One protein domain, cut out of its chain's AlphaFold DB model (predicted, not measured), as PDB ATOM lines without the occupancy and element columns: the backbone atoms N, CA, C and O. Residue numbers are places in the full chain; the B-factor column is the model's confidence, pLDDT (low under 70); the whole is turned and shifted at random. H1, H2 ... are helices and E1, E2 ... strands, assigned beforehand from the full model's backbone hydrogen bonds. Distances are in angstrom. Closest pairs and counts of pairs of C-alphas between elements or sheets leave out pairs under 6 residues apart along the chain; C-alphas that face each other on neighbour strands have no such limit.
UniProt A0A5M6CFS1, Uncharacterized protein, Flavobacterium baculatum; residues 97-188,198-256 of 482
ATOM      1  N   GLU A  97      20.603 -25.056 -12.380       41.06
ATOM      2  CA  GLU A  97      20.524 -25.954 -11.208       41.06
ATOM      3  C   GLU A  97      21.856 -26.248 -10.470       41.06
ATOM      4  O   GLU A  97      21.867 -26.238  -9.238       41.06
ATOM      5  N   PRO A  98      23.018 -26.481 -11.125       42.03
ATOM      6  CA  PRO A  98      24.256 -26.797 -10.394       42.03
ATOM      7  C   PRO A  98      24.749 -25.626  -9.536       42.03
ATOM      8  O   PRO A  98      25.326 -25.815  -8.466       42.03
ATOM      9  N   LYS A  99      24.478 -24.406 -10.012       49.38
ATOM     10  CA  LYS A  99      24.807 -23.149  -9.343       49.38
ATOM     11  C   LYS A  99      23.961 -22.954  -8.085       49.38
ATOM     12  O   LYS A  99      24.415 -22.328  -7.133       49.38
ATOM     13  N   GLU A 100      22.749 -23.504  -8.062       44.09
ATOM     14  CA  GLU A 100      21.881 -23.517  -6.887       44.09
ATOM     15  C   GLU A 100      22.477 -24.384  -5.770       44.09
ATOM     16  O   GLU A 100      22.587 -23.911  -4.642       44.09
ATOM     17  N   ILE A 101      22.979 -25.585  -6.086       45.94
ATOM     18  CA  ILE A 101      23.659 -26.454  -5.106       45.94
ATOM     19  C   ILE A 101      24.918 -25.777  -4.544       45.94
ATOM     20  O   ILE A 101      25.082 -25.723  -3.328       45.94
ATOM     21  N   GLU A 102      25.772 -25.202  -5.397       48.28
ATOM     22  CA  GLU A 102      26.978 -24.479  -4.957       48.28
ATOM     23  C   GLU A 102      26.630 -23.283  -4.048       48.28
ATOM     24  O   GLU A 102      27.250 -23.081  -2.999       48.28
ATOM     25  N   ASN A 103      25.590 -22.519  -4.398       55.00
ATOM     26  CA  ASN A 103      25.094 -21.413  -3.579       55.00
ATOM     27  C   ASN A 103      24.511 -21.892  -2.236       55.00
ATOM     28  O   ASN A 103      24.733 -21.239  -1.215       55.00
ATOM     29  N   LEU A 104      23.796 -23.024  -2.212       48.41
ATOM     30  CA  LEU A 104      23.238 -23.626  -0.996       48.41
ATOM     31  C   LEU A 104      24.338 -24.159  -0.069       48.41
ATOM     32  O   LEU A 104      24.311 -23.872   1.128       48.41
ATOM     33  N   GLU A 105      25.341 -24.863  -0.601       52.69
ATOM     34  CA  GLU A 105      26.493 -25.336   0.177       52.69
ATOM     35  C   GLU A 105      27.325 -24.163   0.715       52.69
ATOM     36  O   GLU A 105      27.731 -24.168   1.880       52.69
ATOM     37  N   LYS A 106      27.525 -23.101  -0.076       67.44
ATOM     38  CA  LYS A 106      28.179 -21.872   0.393       67.44
ATOM     39  C   LYS A 106      27.387 -21.196   1.518       67.44
ATOM     40  O   LYS A 106      27.962 -20.890   2.563       67.44
ATOM     41  N   ALA A 107      26.076 -21.019   1.349       59.12
ATOM     42  CA  ALA A 107      25.204 -20.430   2.366       59.12
ATOM     43  C   ALA A 107      25.150 -21.269   3.657       59.12
ATOM     44  O   ALA A 107      25.101 -20.712   4.756       59.12
ATOM     45  N   PHE A 108      25.199 -22.599   3.537       56.78
ATOM     46  CA  PHE A 108      25.291 -23.518   4.668       56.78
ATOM     47  C   PHE A 108      26.628 -23.378   5.417       56.78
ATOM     48  O   PHE A 108      26.639 -23.244   6.640       56.78
ATOM     49  N   ASN A 109      27.753 -23.319   4.699       64.31
ATOM     50  CA  ASN A 109      29.081 -23.144   5.297       64.31
ATOM     51  C   ASN A 109      29.250 -21.772   5.984       64.31
ATOM     52  O   ASN A 109      29.833 -21.684   7.068       64.31
ATOM     53  N   GLU A 110      28.705 -20.698   5.402       68.56
ATOM     54  CA  GLU A 110      28.659 -19.372   6.037       68.56
ATOM     55  C   GLU A 110      27.806 -19.382   7.320       68.56
ATOM     56  O   GLU A 110      28.192 -18.792   8.334       68.56
ATOM     57  N   PHE A 111      26.679 -20.103   7.310       61.69
ATOM     58  CA  PHE A 111      25.819 -20.290   8.480       61.69
ATOM     59  C   PHE A 111      26.517 -21.085   9.600       61.69
ATOM     60  O   PHE A 111      26.528 -20.628  10.747       61.69
ATOM     61  N   GLU A 112      27.165 -22.212   9.284       62.31
ATOM     62  CA  GLU A 112      27.946 -22.983  10.262       62.31
ATOM     63  C   GLU A 112      29.092 -22.162  10.861       62.31
ATOM     64  O   GLU A 112      29.271 -22.150  12.080       62.31
ATOM     65  N   SER A 113      29.847 -21.433  10.034       64.19
ATOM     66  CA  SER A 113      30.942 -20.567  10.492       64.19
ATOM     67  C   SER A 113      30.450 -19.528  11.509       64.19
ATOM     68  O   SER A 113      31.062 -19.333  12.566       64.19
ATOM     69  N   LYS A 114      29.281 -18.925  11.249       62.84
ATOM     70  CA  LYS A 114      28.643 -17.967  12.156       62.84
ATOM     71  C   LYS A 114      28.187 -18.618  13.468       62.84
ATOM     72  O   LYS A 114      28.448 -18.048  14.527       62.84
ATOM     73  N   ASN A 115      27.585 -19.809  13.441       56.69
ATOM     74  CA  ASN A 115      27.191 -20.518  14.668       56.69
ATOM     75  C   ASN A 115      28.401 -20.978  15.500       56.69
ATOM     76  O   ASN A 115      28.439 -20.707  16.698       56.69
ATOM     77  N   ARG A 116      29.440 -21.553  14.879       58.22
ATOM     78  CA  ARG A 116      30.695 -21.927  15.566       58.22
ATOM     79  C   ARG A 116      31.407 -20.721  16.191       58.22
ATOM     80  O   ARG A 116      32.154 -20.872  17.157       58.22
ATOM     81  N   SER A 117      31.208 -19.518  15.641       51.66
ATOM     82  CA  SER A 117      31.701 -18.279  16.255       51.66
ATOM     83  C   SER A 117      30.959 -17.968  17.561       51.66
ATOM     84  O   SER A 117      31.617 -17.710  18.565       51.66
ATOM     85  N   LYS A 118      29.626 -18.111  17.586       54.34
ATOM     86  CA  LYS A 118      28.791 -17.915  18.785       54.34
ATOM     87  C   LYS A 118      29.156 -18.890  19.907       54.34
ATOM     88  O   LYS A 118      29.419 -18.447  21.022       54.34
ATOM     89  N   GLU A 119      29.301 -20.182  19.593       52.72
ATOM     90  CA  GLU A 119      29.730 -21.207  20.564       52.72
ATOM     91  C   GLU A 119      31.060 -20.845  21.244       52.72
ATOM     92  O   GLU A 119      31.197 -20.962  22.460       52.72
ATOM     93  N   ARG A 120      32.039 -20.348  20.473       46.84
ATOM     94  CA  ARG A 120      33.356 -19.938  20.997       46.84
ATOM     95  C   ARG A 120      33.302 -18.734  21.935       46.84
ATOM     96  O   ARG A 120      34.222 -18.576  22.734       46.84
ATOM     97  N   PHE A 121      32.265 -17.906  21.841       47.91
ATOM     98  CA  PHE A 121      32.032 -16.765  22.731       47.91
ATOM     99  C   PHE A 121      30.997 -17.060  23.831       47.91
ATOM    100  O   PHE A 121      30.666 -16.170  24.608       47.91
ATOM    101  N   GLY A 122      30.508 -18.303  23.939       47.69
ATOM    102  CA  GLY A 122      29.490 -18.692  24.922       47.69
ATOM    103  C   GLY A 122      28.087 -18.155  24.618       47.69
ATOM    104  O   GLY A 122      27.201 -18.236  25.469       47.69
ATOM    105  N   GLU A 123      27.863 -17.617  23.418       46.12
ATOM    106  CA  GLU A 123      26.539 -17.219  22.950       46.12
ATOM    107  C   GLU A 123      25.756 -18.450  22.475       46.12
ATOM    108  O   GLU A 123      26.293 -19.298  21.759       46.12
ATOM    109  N   LYS A 124      24.459 -18.526  22.809       60.62
ATOM    110  CA  LYS A 124      23.573 -19.572  22.272       60.62
ATOM    111  C   LYS A 124      23.564 -19.542  20.742       60.62
ATOM    112  O   LYS A 124      23.506 -18.468  20.120       60.62
ATOM    113  N   THR A 125      23.587 -20.721  20.122       64.38
ATOM    114  CA  THR A 125      23.446 -20.820  18.669       64.38
ATOM    115  C   THR A 125      22.012 -20.498  18.251       64.38
ATOM    116  O   THR A 125      21.069 -20.558  19.044       64.38
ATOM    117  N   ILE A 126      21.824 -20.185  16.967       59.66
ATOM    118  CA  ILE A 126      20.483 -19.975  16.399       59.66
ATOM    119  C   ILE A 126      19.628 -21.255  16.521       59.66
ATOM    120  O   ILE A 126      18.406 -21.168  16.625       59.66
ATOM    121  N   VAL A 127      20.264 -22.433  16.552       61.94
ATOM    122  CA  VAL A 127      19.600 -23.732  16.735       61.94
ATOM    123  C   VAL A 127      19.166 -23.935  18.189       61.94
ATOM    124  O   VAL A 127      18.037 -24.362  18.416       61.94
ATOM    125  N   ASP A 128      19.985 -23.559  19.174       65.31
ATOM    126  CA  ASP A 128      19.612 -23.644  20.596       65.31
ATOM    127  C   ASP A 128      18.443 -22.711  20.926       65.31
ATOM    128  O   ASP A 128      17.455 -23.128  21.531       65.31
ATOM    129  N   GLU A 129      18.513 -21.455  20.465       67.50
ATOM    130  CA  GLU A 129      17.424 -20.482  20.618       67.50
ATOM    131  C   GLU A 129      16.121 -20.956  19.955       67.50
ATOM    132  O   GLU A 129      15.030 -20.649  20.439       67.50
ATOM    133  N   TYR A 130      16.220 -21.673  18.832       69.88
ATOM    134  CA  TYR A 130      15.078 -22.264  18.143       69.88
ATOM    135  C   TYR A 130      14.505 -23.463  18.914       69.88
ATOM    136  O   TYR A 130      13.297 -23.532  19.137       69.88
ATOM    137  N   ASN A 131      15.360 -24.375  19.379       71.88
ATOM    138  CA  ASN A 131      14.957 -25.557  20.140       71.88
ATOM    139  C   ASN A 131      14.279 -25.175  21.464       71.88
ATOM    140  O   ASN A 131      13.252 -25.758  21.814       71.88
ATOM    141  N   ASP A 132      14.785 -24.153  22.163       78.12
ATOM    142  CA  ASP A 132      14.142 -23.592  23.357       78.12
ATOM    143  C   ASP A 132      12.735 -23.045  23.046       78.12
ATOM    144  O   ASP A 132      11.788 -23.301  23.794       78.12
ATOM    145  N   LYS A 133      12.570 -22.340  21.917       77.06
ATOM    146  CA  LYS A 133      11.277 -21.802  21.457       77.06
ATOM    147  C   LYS A 133      10.276 -22.907  21.098       77.06
ATOM    148  O   LYS A 133       9.140 -22.866  21.570       77.06
ATOM    149  N   VAL A 134      10.695 -23.933  20.351       75.88
ATOM    150  CA  VAL A 134       9.869 -25.121  20.045       75.88
ATOM    151  C   VAL A 134       9.453 -25.843  21.322       75.88
ATOM    152  O   VAL A 134       8.277 -26.152  21.513       75.88
ATOM    153  N   LYS A 135      10.403 -26.080  22.233       84.25
ATOM    154  CA  LYS A 135      10.145 -26.721  23.524       84.25
ATOM    155  C   LYS A 135       9.137 -25.922  24.348       84.25
ATOM    156  O   LYS A 135       8.231 -26.519  24.931       84.25
ATOM    157  N   TYR A 136       9.246 -24.593  24.357       86.62
ATOM    158  CA  TYR A 136       8.289 -23.713  25.022       86.62
ATOM    159  C   TYR A 136       6.885 -23.808  24.406       86.62
ATOM    160  O   TYR A 136       5.932 -24.050  25.140       86.62
ATOM    161  N   ALA A 137       6.743 -23.707  23.078       81.75
ATOM    162  CA  ALA A 137       5.442 -23.819  22.406       81.75
ATOM    163  C   ALA A 137       4.775 -25.191  22.612       81.75
ATOM    164  O   ALA A 137       3.579 -25.254  22.896       81.75
ATOM    165  N   ASN A 138       5.541 -26.284  22.555       83.50
ATOM    166  CA  ASN A 138       5.031 -27.627  22.844       83.50
ATOM    167  C   ASN A 138       4.579 -27.767  24.308       83.50
ATOM    168  O   ASN A 138       3.510 -28.315  24.574       83.50
ATOM    169  N   THR A 139       5.349 -27.217  25.254       89.19
ATOM    170  CA  THR A 139       4.989 -27.198  26.684       89.19
ATOM    171  C   THR A 139       3.727 -26.365  26.927       89.19
ATOM    172  O   THR A 139       2.839 -26.788  27.666       89.19
ATOM    173  N   LEU A 140       3.608 -25.210  26.267       88.38
ATOM    174  CA  LEU A 140       2.433 -24.341  26.314       88.38
ATOM    175  C   LEU A 140       1.186 -25.055  25.770       88.38
ATOM    176  O   LEU A 140       0.152 -25.056  26.432       88.38
ATOM    177  N   LYS A 141       1.296 -25.728  24.617       90.50
ATOM    178  CA  LYS A 141       0.206 -26.503  24.004       90.50
ATOM    179  C   LYS A 141      -0.279 -27.646  24.896       90.50
ATOM    180  O   LYS A 141      -1.487 -27.798  25.074       90.50
ATOM    181  N   ALA A 142       0.643 -28.410  25.483       89.81
ATOM    182  CA  ALA A 142       0.308 -29.447  26.458       89.81
ATOM    183  C   ALA A 142      -0.408 -28.845  27.680       89.81
ATOM    184  O   ALA A 142      -1.523 -29.249  27.995       89.81
ATOM    185  N   THR A 143       0.158 -27.792  28.280       91.62
ATOM    186  CA  THR A 143      -0.413 -27.148  29.476       91.62
ATOM    187  C   THR A 143      -1.822 -26.594  29.230       91.62
ATOM    188  O   THR A 143      -2.710 -26.792  30.054       91.62
ATOM    189  N   ILE A 144      -2.064 -25.941  28.085       92.19
ATOM    190  CA  ILE A 144      -3.404 -25.461  27.700       92.19
ATOM    191  C   ILE A 144      -4.378 -26.637  27.544       92.19
ATOM    192  O   ILE A 144      -5.515 -26.553  28.006       92.19
ATOM    193  N   THR A 145      -3.935 -27.746  26.942       93.44
ATOM    194  CA  THR A 145      -4.752 -28.961  26.784       93.44
ATOM    195  C   THR A 145      -5.153 -29.540  28.143       93.44
ATOM    196  O   THR A 145      -6.329 -29.835  28.357       93.44
ATOM    197  N   ASP A 146      -4.214 -29.633  29.085       94.62
ATOM    198  CA  ASP A 146      -4.469 -30.138  30.437       94.62
ATOM    199  C   ASP A 146      -5.443 -29.227  31.207       94.62
ATOM    200  O   ASP A 146      -6.418 -29.704  31.790       94.62
ATOM    201  N   ILE A 147      -5.248 -27.903  31.146       94.38
ATOM    202  CA  ILE A 147      -6.160 -26.906  31.736       94.38
ATOM    203  C   ILE A 147      -7.583 -27.061  31.178       94.38
ATOM    204  O   ILE A 147      -8.550 -27.068  31.943       94.38
ATOM    205  N   LEU A 148      -7.728 -27.223  29.858       93.94
ATOM    206  CA  LEU A 148      -9.027 -27.435  29.218       93.94
ATOM    207  C   LEU A 148      -9.697 -28.731  29.703       93.94
ATOM    208  O   LEU A 148     -10.890 -28.706  30.007       93.94
ATOM    209  N   GLN A 149      -8.947 -29.826  29.871       95.25
ATOM    210  CA  GLN A 149      -9.478 -31.073  30.440       95.25
ATOM    211  C   GLN A 149      -9.951 -30.907  31.892       95.25
ATOM    212  O   GLN A 149     -10.980 -31.471  32.270       95.25
ATOM    213  N   TYR A 150      -9.232 -30.146  32.722       96.12
ATOM    214  CA  TYR A 150      -9.668 -29.852  34.094       96.12
ATOM    215  C   TYR A 150     -10.961 -29.025  34.124       96.12
ATOM    216  O   TYR A 150     -11.870 -29.345  34.895       96.12
ATOM    217  N   ILE A 151     -11.088 -28.023  33.247       94.06
ATOM    218  CA  ILE A 151     -12.322 -27.239  33.081       94.06
ATOM    219  C   ILE A 151     -13.485 -28.137  32.622       94.06
ATOM    220  O   ILE A 151     -14.588 -28.044  33.157       94.06
ATOM    221  N   GLU A 152     -13.255 -29.049  31.675       93.75
ATOM    222  CA  GLU A 152     -14.288 -29.975  31.193       93.75
ATOM    223  C   GLU A 152     -14.740 -30.973  32.262       93.75
ATOM    224  O   GLU A 152     -15.946 -31.167  32.438       93.75
ATOM    225  N   LYS A 153     -13.812 -31.542  33.043       93.81
ATOM    226  CA  LYS A 153     -14.134 -32.384  34.210       93.81
ATOM    227  C   LYS A 153     -14.924 -31.605  35.266       93.81
ATOM    228  O   LYS A 153     -15.879 -32.130  35.836       93.81
ATOM    229  N   TYR A 154     -14.575 -30.340  35.506       94.06
ATOM    230  CA  TYR A 154     -15.303 -29.486  36.445       94.06
ATOM    231  C   TYR A 154     -16.733 -29.193  35.964       94.06
ATOM    232  O   TYR A 154     -17.671 -29.306  36.754       94.06
ATOM    233  N   ASN A 155     -16.923 -28.865  34.684       91.00
ATOM    234  CA  ASN A 155     -18.241 -28.569  34.116       91.00
ATOM    235  C   ASN A 155     -19.143 -29.813  34.018       91.00
ATOM    236  O   ASN A 155     -20.331 -29.723  34.301       91.00
ATOM    237  N   SER A 156     -18.586 -30.974  33.658       91.25
ATOM    238  CA  SER A 156     -19.337 -32.236  33.511       91.25
ATOM    239  C   SER A 156     -19.646 -32.953  34.833       91.25
ATOM    240  O   SER A 156     -20.521 -33.816  34.872       91.25
ATOM    241  N   SER A 157     -18.963 -32.611  35.930       90.94
ATOM    242  CA  SER A 157     -19.220 -33.209  37.244       90.94
ATOM    243  C   SER A 157     -20.506 -32.675  37.890       90.94
ATOM    244  O   SER A 157     -20.644 -31.474  38.134       90.94
ATOM    245  N   ASN A 158     -21.404 -33.581  38.283       90.62
ATOM    246  CA  ASN A 158     -22.626 -33.271  39.040       90.62
ATOM    247  C   ASN A 158     -22.374 -32.984  40.539       90.62
ATOM    248  O   ASN A 158     -23.317 -32.783  41.306       90.62
ATOM    249  N   GLU A 159     -21.118 -32.975  40.992       91.12
ATOM    250  CA  GLU A 159     -20.786 -32.748  42.398       91.12
ATOM    251  C   GLU A 159     -20.980 -31.293  42.851       91.12
ATOM    252  O   GLU A 159     -20.830 -30.325  42.095       91.12
ATOM    253  N   ARG A 160     -21.228 -31.122  44.156       88.56
ATOM    254  CA  ARG A 160     -21.247 -29.802  44.802       88.56
ATOM    255  C   ARG A 160     -19.873 -29.135  44.689       88.56
ATOM    256  O   ARG A 160     -18.847 -29.781  44.887       88.56
ATOM    257  N   TYR A 161     -19.860 -27.813  44.491       87.25
ATOM    258  CA  TYR A 161     -18.643 -27.004  44.308       87.25
ATOM    259  C   TYR A 161     -17.510 -27.320  45.302       87.25
ATOM    260  O   TYR A 161     -16.366 -27.467  44.885       87.25
ATOM    261  N   LYS A 162     -17.824 -27.489  46.597       87.06
ATOM    262  CA  LYS A 162     -16.838 -27.807  47.647       87.06
ATOM    263  C   LYS A 162     -16.000 -29.056  47.334       87.06
ATOM    264  O   LYS A 162     -14.833 -29.085  47.707       87.06
ATOM    265  N   ASN A 163     -16.581 -30.041  46.650       89.38
ATOM    266  CA  ASN A 163     -15.939 -31.317  46.348       89.38
ATOM    267  C   ASN A 163     -15.158 -31.268  45.031       89.38
ATOM    268  O   ASN A 163     -14.080 -31.839  44.967       89.38
ATOM    269  N   LYS A 164     -15.641 -30.530  44.018       92.44
ATOM    270  CA  LYS A 164     -14.997 -30.442  42.692       92.44
ATOM    271  C   LYS A 164     -14.085 -29.226  42.465       92.44
ATOM    272  O   LYS A 164     -13.456 -29.135  41.414       92.44
ATOM    273  N   LYS A 165     -13.973 -28.294  43.424       91.81
ATOM    274  CA  LYS A 165     -13.142 -27.078  43.271       91.81
ATOM    275  C   LYS A 165     -11.648 -27.356  43.057       91.81
ATOM    276  O   LYS A 165     -10.986 -26.527  42.443       91.81
ATOM    277  N   TYR A 166     -11.135 -28.510  43.499       92.50
ATOM    278  CA  TYR A 166      -9.727 -28.884  43.304       92.50
ATOM    279  C   TYR A 166      -9.340 -28.927  41.819       92.50
ATOM    280  O   TYR A 166      -8.235 -28.533  41.473       92.50
ATOM    281  N   LEU A 167     -10.267 -29.287  40.922       93.44
ATOM    282  CA  LEU A 167     -10.031 -29.282  39.473       93.44
ATOM    283  C   LEU A 167      -9.669 -27.879  38.955       93.44
ATOM    284  O   LEU A 167      -8.817 -27.746  38.082       93.44
ATOM    285  N   LEU A 168     -10.271 -26.827  39.520       93.56
ATOM    286  CA  LEU A 168      -9.931 -25.439  39.188       93.56
ATOM    287  C   LEU A 168      -8.619 -24.989  39.848       93.56
ATOM    288  O   LEU A 168      -7.922 -24.152  39.284       93.56
ATOM    289  N   GLN A 169      -8.264 -25.551  41.009       93.69
ATOM    290  CA  GLN A 169      -6.984 -25.291  41.679       93.69
ATOM    291  C   GLN A 169      -5.810 -25.908  40.899       93.69
ATOM    292  O   GLN A 169      -4.812 -25.229  40.672       93.69
ATOM    293  N   GLU A 170      -5.951 -27.144  40.408       95.12
ATOM    294  CA  GLU A 170      -4.967 -27.784  39.517       95.12
ATOM    295  C   GLU A 170      -4.809 -27.000  38.205       95.12
ATOM    296  O   GLU A 170      -3.696 -26.681  37.786       95.12
ATOM    297  N   ALA A 171      -5.927 -26.597  37.590       94.00
ATOM    298  CA  ALA A 171      -5.908 -25.758  36.395       94.00
ATOM    299  C   ALA A 171      -5.239 -24.387  36.640       94.00
ATOM    300  O   ALA A 171      -4.496 -23.905  35.783       94.00
ATOM    301  N   GLN A 172      -5.451 -23.775  37.812       93.75
ATOM    302  CA  GLN A 172      -4.780 -22.531  38.202       93.75
ATOM    303  C   GLN A 172      -3.273 -22.729  38.403       93.75
ATOM    304  O   GLN A 172      -2.492 -21.925  37.908       93.75
ATOM    305  N   SER A 173      -2.856 -23.811  39.065       93.81
ATOM    306  CA  SER A 173      -1.441 -24.150  39.281       93.81
ATOM    307  C   SER A 173      -0.675 -24.276  37.955       93.81
ATOM    308  O   SER A 173       0.417 -23.724  37.790       93.81
ATOM    309  N   LEU A 174      -1.288 -24.928  36.960       93.94
ATOM    310  CA  LEU A 174      -0.760 -25.012  35.597       93.94
ATOM    311  C   LEU A 174      -0.692 -23.640  34.899       93.94
ATOM    312  O   LEU A 174       0.314 -23.331  34.253       93.94
ATOM    313  N   ALA A 175      -1.725 -22.807  35.052       92.69
ATOM    314  CA  ALA A 175      -1.760 -21.457  34.493       92.69
ATOM    315  C   ALA A 175      -0.692 -20.531  35.105       92.69
ATOM    316  O   ALA A 175       0.014 -19.846  34.360       92.69
ATOM    317  N   ASP A 176      -0.524 -20.554  36.428       91.81
ATOM    318  CA  ASP A 176       0.464 -19.751  37.159       91.81
ATOM    319  C   ASP A 176       1.898 -20.174  36.800       91.81
ATOM    320  O   ASP A 176       2.757 -19.327  36.543       91.81
ATOM    321  N   LYS A 177       2.155 -21.487  36.685       92.44
ATOM    322  CA  LYS A 177       3.459 -22.044  36.282       92.44
ATOM    323  C   LYS A 177       3.916 -21.556  34.903       92.44
ATOM    324  O   LYS A 177       5.109 -21.323  34.708       92.44
ATOM    325  N   MET A 178       2.983 -21.397  33.963       89.06
ATOM    326  CA  MET A 178       3.249 -20.872  32.616       89.06
ATOM    327  C   MET A 178       3.009 -19.359  32.484       89.06
ATOM    328  O   MET A 178       3.242 -18.812  31.407       89.06
ATOM    329  N   LYS A 179       2.570 -18.678  33.555       90.62
ATOM    330  CA  LYS A 179       2.178 -17.254  33.576       90.62
ATOM    331  C   LYS A 179       1.203 -16.894  32.447       90.62
ATOM    332  O   LYS A 179       1.437 -15.958  31.683       90.62
ATOM    333  N   LEU A 180       0.132 -17.677  32.305       89.44
ATOM    334  CA  LEU A 180      -0.818 -17.508  31.205       89.44
ATOM    335  C   LEU A 180      -1.609 -16.199  31.328       89.44
ATOM    336  O   LEU A 180      -2.291 -15.957  32.323       89.44
ATOM    337  N   GLU A 181      -1.575 -15.395  30.267       89.44
ATOM    338  CA  GLU A 181      -2.454 -14.241  30.066       89.44
ATOM    339  C   GLU A 181      -3.542 -14.578  29.040       89.44
ATOM    340  O   GLU A 181      -3.277 -15.208  28.016       89.44
ATOM    341  N   ILE A 182      -4.749 -14.081  29.278       85.94
ATOM    342  CA  ILE A 182      -5.884 -14.110  28.352       85.94
ATOM    343  C   ILE A 182      -6.309 -12.684  27.996       85.94
ATOM    344  O   ILE A 182      -6.074 -11.736  28.749       85.94
ATOM    345  N   VAL A 183      -6.947 -12.523  26.837       81.44
ATOM    346  CA  VAL A 183      -7.543 -11.249  26.425       81.44
ATOM    347  C   VAL A 183      -9.011 -11.257  26.825       81.44
ATOM    348  O   VAL A 183      -9.741 -12.180  26.498       81.44
ATOM    349  N   ILE A 184      -9.455 -10.228  27.542       76.62
ATOM    350  CA  ILE A 184     -10.852 -10.067  27.949       76.62
ATOM    351  C   ILE A 184     -11.379  -8.758  27.364       76.62
ATOM    352  O   ILE A 184     -10.715  -7.721  27.414       76.62
ATOM    353  N   ASN A 185     -12.590  -8.804  26.814       70.56
ATOM    354  CA  ASN A 185     -13.306  -7.626  26.339       70.56
ATOM    355  C   ASN A 185     -13.977  -6.913  27.522       70.56
ATOM    356  O   ASN A 185     -15.069  -7.288  27.950       70.56
ATOM    357  N   GLU A 186     -13.335  -5.875  28.058       68.38
ATOM    358  CA  GLU A 186     -13.917  -5.053  29.118       68.38
ATOM    359  C   GLU A 186     -14.857  -3.987  28.543       68.38
ATOM    360  O   GLU A 186     -14.455  -3.117  27.764       68.38
ATOM    361  N   VAL A 187     -16.113  -4.007  28.997       59.34
ATOM    362  CA  VAL A 187     -17.068  -2.910  28.806       59.34
ATOM    363  C   VAL A 187     -17.087  -2.074  30.084       59.34
ATOM    364  O   VAL A 187     -17.768  -2.414  31.055       59.34
ATOM    365  N   LYS A 188     -16.332  -0.970  30.107       52.41
ATOM    366  CA  LYS A 188     -16.405  -0.009  31.216       52.41
ATOM    367  C   LYS A 188     -17.773   0.669  31.213       52.41
ATOM    368  O   LYS A 188     -18.042   1.513  30.369       52.41
ATOM    369  N   PRO A 198     -15.828  -2.531  22.683       61.22
ATOM    370  CA  PRO A 198     -15.187  -3.320  23.726       61.22
ATOM    371  C   PRO A 198     -13.672  -3.106  23.693       61.22
ATOM    372  O   PRO A 198     -13.037  -3.250  22.647       61.22
ATOM    373  N   ARG A 199     -13.075  -2.785  24.845       67.38
ATOM    374  CA  ARG A 199     -11.620  -2.666  24.949       67.38
ATOM    375  C   ARG A 199     -11.037  -4.020  25.322       67.38
ATOM    376  O   ARG A 199     -11.332  -4.548  26.392       67.38
ATOM    377  N   GLN A 200     -10.168  -4.545  24.468       76.31
ATOM    378  CA  GLN A 200      -9.349  -5.709  24.790       76.31
ATOM    379  C   GLN A 200      -8.337  -5.346  25.884       76.31
ATOM    380  O   GLN A 200      -7.553  -4.404  25.740       76.31
ATOM    381  N   VAL A 201      -8.369  -6.093  26.985       79.50
ATOM    382  CA  VAL A 201      -7.446  -5.975  28.116       79.50
ATOM    383  C   VAL A 201      -6.821  -7.343  28.360       79.50
ATOM    384  O   VAL A 201      -7.528  -8.341  28.469       79.50
ATOM    385  N   LYS A 202      -5.491  -7.394  28.446       83.38
ATOM    386  CA  LYS A 202      -4.775  -8.590  28.898       83.38
ATOM    387  C   LYS A 202      -4.906  -8.716  30.411       83.38
ATOM    388  O   LYS A 202      -4.647  -7.748  31.124       83.38
ATOM    389  N   ARG A 203      -5.281  -9.897  30.895       82.88
ATOM    390  CA  ARG A 203      -5.268 -10.253  32.318       82.88
ATOM    391  C   ARG A 203      -4.671 -11.643  32.496       82.88
ATOM    392  O   ARG A 203      -4.802 -12.485  31.612       82.88
ATOM    393  N   GLU A 204      -4.062 -11.891  33.647       87.06
ATOM    394  CA  GLU A 204      -3.689 -13.246  34.065       87.06
ATOM    395  C   GLU A 204      -4.925 -14.160  34.082       87.06
ATOM    396  O   GLU A 204      -6.019 -13.743  34.478       87.06
ATOM    397  N   LEU A 205      -4.755 -15.412  33.665       88.06
ATOM    398  CA  LEU A 205      -5.797 -16.428  33.748       88.06
ATOM    399  C   LEU A 205      -6.058 -16.786  35.219       88.06
ATOM    400  O   LEU A 205      -5.184 -17.321  35.901       88.06
ATOM    401  N   ARG A 206      -7.274 -16.505  35.701       88.44
ATOM    402  CA  ARG A 206      -7.698 -16.741  37.090       88.44
ATOM    403  C   ARG A 206      -8.958 -17.613  37.155       88.44
ATOM    404  O   ARG A 206     -10.078 -17.115  37.197       88.44
ATOM    405  N   LEU A 207      -8.755 -18.929  37.149       87.88
ATOM    406  CA  LEU A 207      -9.778 -19.978  37.247       87.88
ATOM    407  C   LEU A 207     -10.224 -20.264  38.691       87.88
ATOM    408  O   LEU A 207     -11.291 -20.841  38.897       87.88
ATOM    409  N   TYR A 208      -9.430 -19.858  39.685       88.75
ATOM    410  CA  TYR A 208      -9.713 -20.054  41.106       88.75
ATOM    411  C   TYR A 208      -9.218 -18.867  41.950       88.75
ATOM    412  O   TYR A 208      -8.153 -18.314  41.682       88.75
ATOM    413  N   TYR A 209      -9.976 -18.525  42.998       82.81
ATOM    414  CA  TYR A 209      -9.574 -17.629  44.086       82.81
ATOM    415  C   TYR A 209      -9.921 -18.297  45.424       82.81
ATOM    416  O   TYR A 209     -10.944 -18.980  45.523       82.81
ATOM    417  N   ASP A 210      -9.118 -18.076  46.467       76.38
ATOM    418  CA  ASP A 210      -9.383 -18.663  47.788       76.38
ATOM    419  C   ASP A 210     -10.610 -18.065  48.489       76.38
ATOM    420  O   ASP A 210     -11.356 -18.787  49.153       76.38
ATOM    421  N   GLU A 211     -10.855 -16.768  48.296       76.44
ATOM    422  CA  GLU A 211     -11.942 -16.033  48.957       76.44
ATOM    423  C   GLU A 211     -13.255 -16.018  48.151       76.44
ATOM    424  O   GLU A 211     -14.332 -15.837  48.721       76.44
ATOM    425  N   PHE A 212     -13.197 -16.237  46.829       78.56
ATOM    426  CA  PHE A 212     -14.336 -16.036  45.925       78.56
ATOM    427  C   PHE A 212     -14.536 -17.195  44.944       78.56
ATOM    428  O   PHE A 212     -13.613 -17.672  44.287       78.56
ATOM    429  N   ARG A 213     -15.793 -17.624  44.784       82.75
ATOM    430  CA  ARG A 213     -16.176 -18.612  43.768       82.75
ATOM    431  C   ARG A 213     -16.274 -17.943  42.396       82.75
ATOM    432  O   ARG A 213     -17.195 -17.162  42.170       82.75
ATOM    433  N   VAL A 214     -15.396 -18.334  41.471       83.50
ATOM    434  CA  VAL A 214     -15.513 -17.989  40.044       83.50
ATOM    435  C   VAL A 214     -16.820 -18.558  39.485       83.50
ATOM    436  O   VAL A 214     -17.195 -19.701  39.776       83.50
ATOM    437  N   THR A 215     -17.548 -17.759  38.706       85.50
ATOM    438  CA  THR A 215     -18.815 -18.192  38.110       85.50
ATOM    439  C   THR A 215     -18.580 -19.126  36.926       85.50
ATOM    440  O   THR A 215     -17.588 -19.042  36.207       85.50
ATOM    441  N   GLU A 216     -19.540 -20.012  36.664       84.88
ATOM    442  CA  GLU A 216     -19.482 -20.930  35.520       84.88
ATOM    443  C   GLU A 216     -19.432 -20.188  34.172       84.88
ATOM    444  O   GLU A 216     -18.782 -20.630  33.227       84.88
ATOM    445  N   LYS A 217     -20.042 -18.997  34.106       85.19
ATOM    446  CA  LYS A 217     -19.967 -18.104  32.945       85.19
ATOM    447  C   LYS A 217     -18.540 -17.599  32.696       85.19
ATOM    448  O   LYS A 217     -18.107 -17.575  31.548       85.19
ATOM    449  N   GLU A 218     -17.814 -17.216  33.746       84.81
ATOM    450  CA  GLU A 218     -16.409 -16.793  33.644       84.81
ATOM    451  C   GLU A 218     -15.506 -17.967  33.257       84.81
ATOM    452  O   GLU A 218     -14.722 -17.837  32.322       84.81
ATOM    453  N   ILE A 219     -15.689 -19.141  33.875       88.44
ATOM    454  CA  ILE A 219     -14.950 -20.371  33.535       88.44
ATOM    455  C   ILE A 219     -15.132 -20.729  32.052       88.44
ATOM    456  O   ILE A 219     -14.155 -21.010  31.357       88.44
ATOM    457  N   ASN A 220     -16.360 -20.657  31.531       87.94
ATOM    458  CA  ASN A 220     -16.639 -20.912  30.116       87.94
ATOM    459  C   ASN A 220     -16.078 -19.819  29.187       87.94
ATOM    460  O   ASN A 220     -15.596 -20.129  28.095       87.94
ATOM    461  N   SER A 221     -16.068 -18.554  29.623       85.44
ATOM    462  CA  SER A 221     -15.378 -17.473  28.907       85.44
ATOM    463  C   SER A 221     -13.874 -17.748  28.803       85.44
ATOM    464  O   SER A 221     -13.308 -17.655  27.719       85.44
ATOM    465  N   TYR A 222     -13.233 -18.161  29.899       89.19
ATOM    466  CA  TYR A 222     -11.810 -18.502  29.925       89.19
ATOM    467  C   TYR A 222     -11.491 -19.754  29.101       89.19
ATOM    468  O   TYR A 222     -10.483 -19.772  28.400       89.19
ATOM    469  N   LYS A 223     -12.380 -20.760  29.092       90.81
ATOM    470  CA  LYS A 223     -12.286 -21.911  28.177       90.81
ATOM    471  C   LYS A 223     -12.239 -21.461  26.710       90.81
ATOM    472  O   LYS A 223     -11.466 -22.000  25.926       90.81
ATOM    473  N   THR A 224     -13.050 -20.466  26.352       87.94
ATOM    474  CA  THR A 224     -13.149 -19.950  24.979       87.94
ATOM    475  C   THR A 224     -11.884 -19.181  24.586       87.94
ATOM    476  O   THR A 224     -11.328 -19.433  23.520       87.94
ATOM    477  N   GLU A 225     -11.361 -18.321  25.465       89.06
ATOM    478  CA  GLU A 225     -10.093 -17.611  25.221       89.06
ATOM    479  C   GLU A 225      -8.887 -18.561  25.132       89.06
ATOM    480  O   GLU A 225      -8.011 -18.365  24.293       89.06
ATOM    481  N   LEU A 226      -8.860 -19.636  25.931       90.31
ATOM    482  CA  LEU A 226      -7.828 -20.678  25.846       90.31
ATOM    483  C   LEU A 226      -7.860 -21.443  24.517       90.31
ATOM    484  O   LEU A 226      -6.805 -21.693  23.940       90.31
ATOM    485  N   LEU A 227      -9.050 -21.778  24.005       89.25
ATOM    486  CA  LEU A 227      -9.212 -22.412  22.689       89.25
ATOM    487  C   LEU A 227      -8.799 -21.483  21.534       89.25
ATOM    488  O   LEU A 227      -8.302 -21.956  20.515       89.25
ATOM    489  N   ASN A 228      -8.966 -20.170  21.705       87.56
ATOM    490  CA  ASN A 228      -8.589 -19.150  20.723       87.56
ATOM    491  C   ASN A 228      -7.124 -18.680  20.849       87.56
ATOM    492  O   ASN A 228      -6.675 -17.835  20.066       87.56
ATOM    493  N   MET A 229      -6.362 -19.195  21.823       85.62
ATOM    494  CA  MET A 229      -4.993 -18.754  22.082       85.62
ATOM    495  C   MET A 229      -4.053 -19.167  20.941       85.62
ATOM    496  O   MET A 229      -3.788 -20.346  20.713       85.62
ATOM    497  N   LYS A 230      -3.494 -18.177  20.234       83.62
ATOM    498  CA  LYS A 230      -2.527 -18.407  19.151       83.62
ATOM    499  C   LYS A 230      -1.177 -18.862  19.708       83.62
ATOM    500  O   LYS A 230      -0.360 -18.042  20.125       83.62
ATOM    501  N   ILE A 231      -0.941 -20.168  19.681       80.94
ATOM    502  CA  ILE A 231       0.364 -20.765  19.982       80.94
ATOM    503  C   ILE A 231       1.295 -20.534  18.777       80.94
ATOM    504  O   ILE A 231       0.873 -20.791  17.650       80.94
ATOM    505  N   PRO A 232       2.540 -20.057  18.968       73.31
ATOM    506  CA  PRO A 232       3.485 -19.900  17.868       73.31
ATOM    507  C   PRO A 232       3.833 -21.247  17.224       73.31
ATOM    508  O   PRO A 232       4.345 -22.145  17.894       73.31
ATOM    509  N   GLU A 233       3.601 -21.366  15.920       71.75
ATOM    510  CA  GLU A 233       4.132 -22.464  15.116       71.75
ATOM    511  C   GLU A 233       5.530 -22.091  14.617       71.75
ATOM    512  O   GLU A 233       5.742 -21.031  14.023       71.75
ATOM    513  N   TYR A 234       6.499 -22.961  14.888       66.62
ATOM    514  CA  TYR A 234       7.893 -22.775  14.506       66.62
ATOM    515  C   TYR A 234       8.226 -23.726  13.352       66.62
ATOM    516  O   TYR A 234       8.129 -24.944  13.496       66.62
ATOM    517  N   SER A 235       8.589 -23.162  12.198       61.06
ATOM    518  CA  SER A 235       9.069 -23.911  11.034       61.06
ATOM    519  C   SER A 235      10.530 -24.324  11.211       61.06
ATOM    520  O   SER A 235      11.296 -23.604  11.849       61.06
ATOM    521  N   ALA A 236      10.908 -25.474  10.635       58.09
ATOM    522  CA  ALA A 236      12.220 -26.101  10.811       58.09
ATOM    523  C   ALA A 236      13.386 -25.091  10.743       58.09
ATOM    524  O   ALA A 236      13.387 -24.199   9.884       58.09
ATOM    525  N   PRO A 237      14.398 -25.213  11.627       64.12
ATOM    526  CA  PRO A 237      15.464 -24.228  11.702       64.12
ATOM    527  C   PRO A 237      16.204 -24.189  10.366       64.12
ATOM    528  O   PRO A 237      16.379 -25.220   9.715       64.12
ATOM    529  N   LYS A 238      16.680 -22.999   9.974       59.81
ATOM    530  CA  LYS A 238      17.306 -22.757   8.661       59.81
ATOM    531  C   LYS A 238      18.398 -23.780   8.309       59.81
ATOM    532  O   LYS A 238      18.572 -24.100   7.141       59.81
ATOM    533  N   GLU A 239      19.090 -24.321   9.312       55.16
ATOM    534  CA  GLU A 239      20.062 -25.406   9.158       55.16
ATOM    535  C   GLU A 239      19.455 -26.731   8.670       55.16
ATOM    536  O   GLU A 239      19.994 -27.335   7.748       55.16
ATOM    537  N   MET A 240      18.345 -27.184   9.265       59.69
ATOM    538  CA  MET A 240      17.660 -28.415   8.850       59.69
ATOM    539  C   MET A 240      17.052 -28.245   7.461       59.69
ATOM    540  O   MET A 240      17.234 -29.117   6.623       59.69
ATOM    541  N   TYR A 241      16.441 -27.091   7.186       61.22
ATOM    542  CA  TYR A 241      15.905 -26.771   5.862       61.22
ATOM    543  C   TYR A 241      16.996 -26.768   4.775       61.22
ATOM    544  O   TYR A 241      16.823 -27.376   3.722       61.22
ATOM    545  N   LEU A 242      18.158 -26.157   5.045       57.34
ATOM    546  CA  LEU A 242      19.314 -26.209   4.140       57.34
ATOM    547  C   LEU A 242      19.855 -27.640   3.981       57.34
ATOM    548  O   LEU A 242      20.157 -28.044   2.863       57.34
ATOM    549  N   LYS A 243      19.949 -28.426   5.064       61.06
ATOM    550  CA  LYS A 243      20.374 -29.838   5.007       61.06
ATOM    551  C   LYS A 243      19.418 -30.694   4.175       61.06
ATOM    552  O   LYS A 243      19.883 -31.477   3.355       61.06
ATOM    553  N   GLU A 244      18.109 -30.527   4.342       63.59
ATOM    554  CA  GLU A 244      17.088 -31.244   3.568       63.59
ATOM    555  C   GLU A 244      17.130 -30.861   2.085       63.59
ATOM    556  O   GLU A 244      17.174 -31.757   1.245       63.59
ATOM    557  N   GLN A 245      17.229 -29.568   1.750       56.59
ATOM    558  CA  GLN A 245      17.396 -29.123   0.360       56.59
ATOM    559  C   GLN A 245      18.680 -29.667  -0.279       56.59
ATOM    560  O   GLN A 245      18.644 -30.148  -1.412       56.59
ATOM    561  N   ILE A 246      19.803 -29.643   0.447       54.34
ATOM    562  CA  ILE A 246      21.072 -30.214  -0.019       54.34
ATOM    563  C   ILE A 246      20.917 -31.722  -0.263       54.34
ATOM    564  O   ILE A 246      21.305 -32.208  -1.323       54.34
ATOM    565  N   GLU A 247      20.323 -32.481   0.661       57.81
ATOM    566  CA  GLU A 247      20.130 -33.927   0.493       57.81
ATOM    567  C   GLU A 247      19.114 -34.285  -0.604       57.81
ATOM    568  O   GLU A 247      19.289 -35.288  -1.300       57.81
ATOM    569  N   GLU A 248      18.079 -33.474  -0.829       60.34
ATOM    570  CA  GLU A 248      17.135 -33.675  -1.932       60.34
ATOM    571  C   GLU A 248      17.776 -33.370  -3.297       60.34
ATOM    572  O   GLU A 248      17.665 -34.174  -4.229       60.34
ATOM    573  N   ALA A 249      18.519 -32.263  -3.408       51.25
ATOM    574  CA  ALA A 249      19.267 -31.911  -4.614       51.25
ATOM    575  C   ALA A 249      20.359 -32.949  -4.932       51.25
ATOM    576  O   ALA A 249      20.517 -33.370  -6.083       51.25
ATOM    577  N   LYS A 250      21.055 -33.454  -3.904       50.19
ATOM    578  CA  LYS A 250      21.978 -34.590  -4.021       50.19
ATOM    579  C   LYS A 250      21.267 -35.849  -4.517       50.19
ATOM    580  O   LYS A 250      21.741 -36.444  -5.478       50.19
ATOM    581  N   LYS A 251      20.122 -36.245  -3.946       51.88
ATOM    582  CA  LYS A 251      19.356 -37.425  -4.408       51.88
ATOM    583  C   LYS A 251      18.951 -37.317  -5.883       51.88
ATOM    584  O   LYS A 251      19.131 -38.283  -6.622       51.88
ATOM    585  N   LYS A 252      18.484 -36.143  -6.324       50.50
ATOM    586  CA  LYS A 252      18.156 -35.855  -7.736       50.50
ATOM    587  C   LYS A 252      19.388 -35.890  -8.658       50.50
ATOM    588  O   LYS A 252      19.276 -36.250  -9.828       50.50
ATOM    589  N   THR A 253      20.572 -35.564  -8.136       47.44
ATOM    590  CA  THR A 253      21.830 -35.540  -8.904       47.44
ATOM    591  C   THR A 253      22.512 -36.916  -8.978       47.44
ATOM    592  O   THR A 253      22.920 -37.333 -10.061       47.44
ATOM    593  N   TYR A 254      22.591 -37.652  -7.863       44.41
ATOM    594  CA  TYR A 254      23.295 -38.941  -7.738       44.41
ATOM    595  C   TYR A 254      22.489 -40.171  -8.199       44.41
ATOM    596  O   TYR A 254      23.009 -41.282  -8.166       44.41
ATOM    597  N   GLN A 255      21.241 -40.012  -8.657       41.12
ATOM    598  CA  GLN A 255      20.511 -41.093  -9.343       41.12
ATOM    599  C   GLN A 255      21.071 -41.423 -10.742       41.12
ATOM    600  O   GLN A 255      20.637 -42.392 -11.361       41.12
ATOM    601  N   LYS A 256      22.032 -40.640 -11.242       42.81
ATOM    602  CA  LYS A 256      22.710 -40.870 -12.521       42.81
ATOM    603  C   LYS A 256      23.948 -41.735 -12.284       42.81
ATOM    604  O   LYS A 256      24.720 -41.464 -11.365       42.81
TER     605      LYS A 256
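This is residues 97 to 188 and 198 to 256 of the 482 residues of an uncharacterized protein of Flavobacterium baculatum (UniProt A0A5M6CFS1). Two lobes sit at the ends of one long helix, H2: at its beginning H1 and H6 run side by side in opposite ways, and on its last half H4 and H5 pack, with the strand pair E1 and E2 reached through E1 beside H5. H2, 45.0 A from first to last C-alpha, is the longest helix and joins the two lobes, the link from H5 to H6 leads back from one lobe to the other, and the outline is elongated, with spans of 72 by 39 by 33 A. The printed part has 151 residues, with six named helices and two named strands in the order H1, H2, H3, H4, E1, E2, H5, H6; E1 and E2 form an antiparallel sheet, and the class is mostly helix. The whole is extended, with a radius of gyration of the C-alphas of 23.8 A.

H1, residues 97 to 120, touches H6, residues 238 to 254, with its residues 101 to 111 alone; the closest C-alphas are those of Phe 108 and Leu 242, 6.6 A apart. The two run opposite ways at a shallow tilt of 34 degrees, only just short of steep. H2, residues 126 to 156, is close to H1 but not clearly touching it, with the C-alphas of Asn 115 and Ile 126 6.9 A apart, and about perpendicular to it at 83 degrees. H3, residues 161 to 164, is close to H2 but not clearly touching it, with the C-alphas of Tyr 154 and Lys 164 6.3 A apart. H4, residues 166 to 178, touches residues 140 to 154 of H2, closest at the C-alphas of Ile 147 and Ala 171, 4.8 A apart, opposite ways at a shallow tilt of 16 degrees. E1, residues 181 to 186, and E2, residues 199 to 204, are antiparallel, with N 184 and O 201 at 2.9 A and N 182 and O 203 at 2.8 A, within hydrogen-bond range. H5, residues 216 to 227, touches residues 144 to 155 of H2, closest at the C-alphas of Leu 148 and Lys 223, 6.5 A apart, opposite ways at a shallow tilt of 29 degrees. The closest C-alphas of E1 and H5 are those of Ile 182 and Glu 225, 6.3 A apart. In H1, H2, H4, H5 and H6 every O i to N i+4 pair is within hydrogen-bond range; H3 is too short for such a pair.

H1 begins at C-alpha 97 (20.524, -25.954, -11.208) and measures 35.2 A. H2 measures 45.0 A and ends at C-alpha 156 (-19.337, -32.236, 33.511). H3 measures 5.3 A, H4 18.6 A, E1 14.7 A, E2 16.1 A and H5 16.5 A. H6 measures 23.8 A and ends at C-alpha 254 (23.295, -38.941, -7.738).

The C-alphas farthest apart, those of Glu 211 and Lys 256, are 74.8 A apart. Residues 189 to 197 are not printed, and C-alphas 188 and 198 are 8.3 A apart across this cut. The link from E2 to H5 is long, with 11 residues. The mean pLDDT of the printed part is 74.6, and it is under 70 in residues 97 to 130, 186 to 188, 198 to 199 and 234 to 256.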